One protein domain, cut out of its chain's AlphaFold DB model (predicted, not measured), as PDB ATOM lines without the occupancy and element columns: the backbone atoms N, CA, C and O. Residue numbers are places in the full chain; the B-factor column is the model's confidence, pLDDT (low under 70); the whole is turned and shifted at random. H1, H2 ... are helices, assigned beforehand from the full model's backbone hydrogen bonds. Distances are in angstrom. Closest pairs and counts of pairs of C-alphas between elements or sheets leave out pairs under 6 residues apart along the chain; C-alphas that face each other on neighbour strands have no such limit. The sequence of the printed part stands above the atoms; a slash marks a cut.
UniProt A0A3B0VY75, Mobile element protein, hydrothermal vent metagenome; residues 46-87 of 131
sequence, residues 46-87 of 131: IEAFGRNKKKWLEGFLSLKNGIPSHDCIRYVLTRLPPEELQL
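AT A GLANCE: This is residues 46 to 87 of the 131 residues of the protein "Mobile element protein" of hydrothermal vent metagenome (UniProt A0A3B0VY75). This is a loose, open arch of four short helices: H3 spans the crest, H1 and H2 with the long loop of residues 58 to 69 make one leg, and H4 makes the other. Residues 78 to 84, of which 82 to 84 belong to H4, stick out from the rest. The printed part has 42 residues with four named helices in the order H1, H2, H3, H4 and no named strand; the class is all helix. The radius of gyration of the C-alphas is 11.9 A, and the spans are 31 by 21 by 17 A.

HOW THE PARTS SIT: Begin at H3, residues 70 to 77, and look from His 70 to H1, residues 46 to 52. H1 and H3 only just touch, with 3 pairs of C-alphas within 8 A; the closest C-alphas, those of Glu 47 and His 70, are 5.5 A apart. Their lines stand at a steep tilt of 51 degrees, opposite ways. H2, residues 54 to 57, is close to H1 but not clearly touching, the closest C-alphas being those of Gly 50 and Leu 57 at 7.6 A. H2 and H3 are apart. H4, residues 82 to 87, is apart from H1, H2 and H3. In H1, H3 and H4 every O i to N i+4 pair is within hydrogen-bond range; H2 is too short for such a pair.

IN THESE COORDINATES: Find C-alpha 70 at (-20.287, -34.373, 27.041); from there H3 runs 10.4 A to C-alpha 77. H1 starts at C-alpha 46, at (-22.220, -34.530, 33.855), and runs 9.9 A. H2 measures 5.0 A, and H4 runs 8.6 A to C-alpha 87 at (-43.979, -32.202, 31.410).

THE WHOLE: The two C-alphas farthest apart, those of Lys 55 and Glu 83, are 31.3 A apart. The link from H2 to H3 is long, with 12 residues; those from H1 to H2 and H3 to H4 are tight. The printed part has no cut. The mean pLDDT of the printed part is 91.6, and no printed residue is under 70.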
ATOM      1  N   ILE A  46     -21.278 -33.407  33.994       96.69
ATOM      2  CA  ILE A  46     -22.220 -34.530  33.855       96.69
ATOM      3  C   ILE A  46     -21.502 -35.793  33.361       96.69
ATOM      4  O   ILE A  46     -21.712 -36.876  33.912       96.69
ATOM      5  N   GLU A  47     -20.628 -35.674  32.359       97.12
ATOM      6  CA  GLU A  47     -19.814 -36.804  31.901       97.12
ATOM      7  C   GLU A  47     -18.914 -37.336  33.029       97.12
ATOM      8  O   GLU A  47     -18.880 -38.545  33.278       97.12
ATOM      9  N   ALA A  48     -18.217 -36.442  33.737       97.00
ATOM     10  CA  ALA A  48     -17.350 -36.801  34.856       97.00
ATOM     11  C   ALA A  48     -18.132 -37.503  35.978       97.00
ATOM     12  O   ALA A  48     -17.702 -38.546  36.473       97.00
ATOM     13  N   PHE A  49     -19.319 -36.997  36.327       97.06
ATOM     14  CA  PHE A  49     -20.232 -37.648  37.266       97.06
ATOM     15  C   PHE A  49     -20.595 -39.062  36.802       97.06
ATOM     16  O   PHE A  49     -20.483 -40.013  37.576       97.06
ATOM     17  N   GLY A  50     -20.965 -39.215  35.528       95.38
ATOM     18  CA  GLY A  50     -21.301 -40.506  34.936       95.38
ATOM     19  C   GLY A  50     -20.159 -41.513  35.037       95.38
ATOM     20  O   GLY A  50     -20.376 -42.658  35.432       95.38
ATOM     21  N   ARG A  51     -18.927 -41.083  34.748       95.94
ATOM     22  CA  ARG A  51     -17.723 -41.919  34.880       95.94
ATOM     23  C   ARG A  51     -17.464 -42.309  36.337       95.94
ATOM     24  O   ARG A  51     -17.258 -43.488  36.618       95.94
ATOM     25  N   ASN A  52     -17.561 -41.354  37.259       96.62
ATOM     26  CA  ASN A  52     -17.300 -41.564  38.687       96.62
ATOM     27  C   ASN A  52     -18.351 -42.448  39.371       96.62
ATOM     28  O   ASN A  52     -18.036 -43.195  40.297       96.62
ATOM     29  N   LYS A  53     -19.611 -42.371  38.932       94.25
ATOM     30  CA  LYS A  53     -20.740 -43.113  39.512       94.25
ATOM     31  C   LYS A  53     -21.235 -44.247  38.614       94.25
ATOM     32  O   LYS A  53     -22.308 -44.785  38.869       94.25
ATOM     33  N   LYS A  54     -20.448 -44.669  37.618       94.38
ATOM     34  CA  LYS A  54     -20.832 -45.692  36.632       94.38
ATOM     35  C   LYS A  54     -21.401 -46.963  37.272       94.38
ATOM     36  O   LYS A  54     -22.514 -47.346  36.943       94.38
ATOM     37  N   LYS A  55     -20.690 -47.558  38.239       93.75
ATOM     38  CA  LYS A  55     -21.146 -48.781  38.934       93.75
ATOM     39  C   LYS A  55     -22.501 -48.605  39.628       93.75
ATOM     40  O   LYS A  55     -23.303 -49.527  39.666       93.75
ATOM     41  N   TRP A  56     -22.751 -47.423  40.190       93.06
ATOM     42  CA  TRP A  56     -24.028 -47.102  40.829       93.06
ATOM     43  C   TRP A  56     -25.139 -46.915  39.786       93.06
ATOM     44  O   TRP A  56     -26.234 -47.445  39.960       93.06
ATOM     45  N   LEU A  57     -24.834 -46.236  38.674       92.25
ATOM     46  CA  LEU A  57     -25.755 -46.029  37.552       92.25
ATOM     47  C   LEU A  57     -26.172 -47.347  36.890       92.25
ATOM     48  O   LEU A  57     -27.344 -47.518  36.574       92.25
ATOM     49  N   GLU A  58     -25.250 -48.295  36.723       91.94
ATOM     50  CA  GLU A  58     -25.524 -49.627  36.153       91.94
ATOM     51  C   GLU A  58     -26.527 -50.447  36.984       91.94
ATOM     52  O   GLU A  58     -27.155 -51.366  36.464       91.94
ATOM     53  N   GLY A  59     -26.749 -50.091  38.255       89.19
ATOM     54  CA  GLY A  59     -27.784 -50.712  39.084       89.19
ATOM     55  C   GLY A  59     -29.217 -50.400  38.633       89.19
ATOM     56  O   GLY A  59     -30.146 -51.128  38.985       89.19
ATOM     57  N   PHE A  60     -29.428 -49.332  37.858       84.62
ATOM     58  CA  PHE A  60     -30.764 -48.916  37.411       84.62
ATOM     59  C   PHE A  60     -30.852 -48.486  35.938       84.62
ATOM     60  O   PHE A  60     -31.951 -48.483  35.375       84.62
ATOM     61  N   LEU A  61     -29.727 -48.172  35.294       87.06
ATOM     62  CA  LEU A  61     -29.610 -47.872  33.867       87.06
ATOM     63  C   LEU A  61     -28.942 -49.026  33.122       87.06
ATOM     64  O   LEU A  61     -28.075 -49.708  33.656       87.06
ATOM     65  N   SER A  62     -29.328 -49.226  31.860       86.12
ATOM     66  CA  SER A  62     -28.744 -50.293  31.043       86.12
ATOM     67  C   SER A  62     -27.362 -49.928  30.508       86.12
ATOM     68  O   SER A  62     -26.534 -50.820  30.377       86.12
ATOM     69  N   LEU A  63     -27.125 -48.653  30.159       86.75
ATOM     70  CA  LEU A  63     -25.823 -48.125  29.720       86.75
ATOM     71  C   LEU A  63     -25.087 -49.038  28.721       86.75
ATOM     72  O   LEU A  63     -23.881 -49.239  28.826       86.75
ATOM     73  N   LYS A  64     -25.806 -49.578  27.723       85.44
ATOM     74  CA  LYS A  64     -25.280 -50.601  26.793       85.44
ATOM     75  C   LYS A  64     -23.950 -50.218  26.134       85.44
ATOM     76  O   LYS A  64     -23.107 -51.076  25.922       85.44
ATOM     77  N   ASN A  65     -23.777 -48.931  25.835       89.50
ATOM     78  CA  ASN A  65     -22.576 -48.372  25.211       89.50
ATOM     79  C   ASN A  65     -21.745 -47.513  26.184       89.50
ATOM     80  O   ASN A  65     -20.951 -46.676  25.767       89.50
ATOM     81  N   GLY A  66     -21.936 -47.693  27.492       92.31
ATOM     82  CA  GLY A  66     -21.266 -46.928  28.538       92.31
ATOM     83  C   GLY A  66     -21.832 -45.521  28.746       92.31
ATOM     84  O   GLY A  66     -22.982 -45.225  28.405       92.31
ATOM     85  N   ILE A  67     -21.006 -44.664  29.351       95.00
ATOM     86  CA  ILE A  67     -21.353 -43.275  29.671       95.00
ATOM     87  C   ILE A  67     -21.247 -42.428  28.393       95.00
ATOM     88  O   ILE A  67     -20.195 -42.456  27.752       95.00
ATOM     89  N   PRO A  68     -22.303 -41.687  28.013       94.56
ATOM     90  CA  PRO A  68     -22.248 -40.772  26.879       94.56
ATOM     91  C   PRO A  68     -21.230 -39.651  27.137       94.56
ATOM     92  O   PRO A  68     -21.105 -39.164  28.260       94.56
ATOM     93  N   SER A  69     -20.527 -39.214  26.091       94.94
ATOM     94  CA  SER A  69     -19.632 -38.054  26.177       94.94
ATOM     95  C   SER A  69     -20.405 -36.750  26.397       94.94
ATOM     96  O   SER A  69     -21.590 -36.653  26.058       94.94
ATOM     97  N   HIS A  70     -19.725 -35.717  26.895       94.81
ATOM     98  CA  HIS A  70     -20.287 -34.373  27.041       94.81
ATOM     99  C   HIS A  70     -20.850 -33.821  25.722       94.81
ATOM    100  O   HIS A  70     -21.901 -33.182  25.739       94.81
ATOM    101  N   ASP A  71     -20.235 -34.132  24.576       93.69
ATOM    102  CA  ASP A  71     -20.763 -33.777  23.251       93.69
ATOM    103  C   ASP A  71     -22.085 -34.477  22.941       93.69
ATOM    104  O   ASP A  71     -23.014 -33.858  22.423       93.69
ATOM    105  N   CYS A  72     -22.193 -35.769  23.272       92.00
ATOM    106  CA  CYS A  72     -23.434 -36.519  23.107       92.00
ATOM    107  C   CYS A  72     -24.537 -35.929  23.990       92.00
ATOM    108  O   CYS A  72     -25.632 -35.655  23.497       92.00
ATOM    109  N   ILE A  73     -24.229 -35.662  25.262       94.00
ATOM    110  CA  ILE A  73     -25.150 -35.051  26.227       94.00
ATOM    111  C   ILE A  73     -25.612 -33.680  25.722       94.00
ATOM    112  O   ILE A  73     -26.814 -33.443  25.601       94.00
ATOM    113  N   ARG A  74     -24.678 -32.800  25.340       94.12
ATOM    114  CA  ARG A  74     -24.976 -31.479  24.771       94.12
ATOM    115  C   ARG A  74     -25.859 -31.595  23.535       94.12
ATOM    116  O   ARG A  74     -26.852 -30.883  23.417       94.12
ATOM    117  N   TYR A  75     -25.516 -32.488  22.611       92.44
ATOM    118  CA  TYR A  75     -26.270 -32.695  21.377       92.44
ATOM    119  C   TYR A  75     -27.718 -33.111  21.643       92.44
ATOM    120  O   TYR A  75     -28.619 -32.633  20.962       92.44
ATOM    121  N   VAL A  76     -27.948 -33.980  22.628       91.56
ATOM    122  CA  VAL A  76     -29.296 -34.413  23.015       91.56
ATOM    123  C   VAL A  76     -30.060 -33.264  23.666       91.56
ATOM    124  O   VAL A  76     -31.135 -32.907  23.197       91.56
ATOM    125  N   LEU A  77     -29.496 -32.666  24.719       90.81
ATOM    126  CA  LEU A  77     -30.198 -31.683  25.549       90.81
ATOM    127  C   LEU A  77     -30.538 -30.400  24.785       90.81
ATOM    128  O   LEU A  77     -31.623 -29.867  24.955       90.81
ATOM    129  N   THR A  78     -29.657 -29.944  23.892       91.69
ATOM    130  CA  THR A  78     -29.893 -28.739  23.065       91.69
ATOM    131  C   THR A  78     -31.004 -28.896  22.026       91.69
ATOM    132  O   THR A  78     -31.462 -27.901  21.475       91.69
ATOM    133  N   ARG A  79     -31.409 -30.129  21.712       91.00
ATOM    134  CA  ARG A  79     -32.415 -30.432  20.681       91.00
ATOM    135  C   ARG A  79     -33.730 -30.922  21.253       91.00
ATOM    136  O   ARG A  79     -34.685 -31.097  20.503       91.00
ATOM    137  N   LEU A  80     -33.746 -31.219  22.544       89.56
ATOM    138  CA  LEU A  80     -34.949 -31.641  23.219       89.56
ATOM    139  C   LEU A  80     -35.862 -30.433  23.430       89.56
ATOM    140  O   LEU A  80     -35.385 -29.417  23.941       89.56
ATOM    141  N   PRO A  81     -37.151 -30.532  23.068       87.19
ATOM    142  CA  PRO A  81     -38.111 -29.490  23.390       87.19
ATOM    143  C   PRO A  81     -38.221 -29.369  24.920       87.19
ATOM    144  O   PRO A  81     -38.539 -30.360  25.595       87.19
ATOM    145  N   PRO A  82     -37.915 -28.191  25.494       86.25
ATOM    146  CA  PRO A  82     -37.872 -28.016  26.941       86.25
ATOM    147  C   PRO A  82     -39.244 -28.246  27.584       86.25
ATOM    148  O   PRO A  82     -39.307 -28.776  28.696       86.25
ATOM    149  N   GLU A  83     -40.339 -27.928  26.884       88.00
ATOM    150  CA  GLU A  83     -41.696 -28.130  27.391       88.00
ATOM    151  C   GLU A  83     -42.022 -29.619  27.580       88.00
ATOM    152  O   GLU A  83     -42.542 -30.007  28.628       88.00
ATOM    153  N   GLU A  84     -41.676 -30.479  26.614       87.00
ATOM    154  CA  GLU A  84     -41.922 -31.926  26.723       87.00
ATOM    155  C   GLU A  84     -41.100 -32.545  27.855       87.00
ATOM    156  O   GLU A  84     -41.606 -33.368  28.623       87.00
ATOM    157  N   LEU A  85     -39.840 -32.119  27.995       86.62
ATOM    158  CA  LEU A  85     -38.970 -32.580  29.071       86.62
ATOM    159  C   LEU A  85     -39.531 -32.192  30.443       86.62
ATOM    160  O   LEU A  85     -39.589 -33.032  31.344       86.62
ATOM    161  N   GLN A  86     -39.971 -30.941  30.595       88.12
ATOM    162  CA  GLN A  86     -40.578 -30.449  31.828       88.12
ATOM    163  C   GLN A  86     -41.850 -31.230  32.174       88.12
ATOM    164  O   GLN A  86     -42.018 -31.653  33.319       88.12
ATOM    165  N   LEU A  87     -42.737 -31.454  31.201       88.50
ATOM    166  CA  LEU A  87     -43.979 -32.202  31.410       88.50
ATOM    167  C   LEU A  87     -43.707 -33.650  31.833       88.50
ATOM    168  O   LEU A  87     -44.268 -34.114  32.831       88.50
TER     169      LEU A  87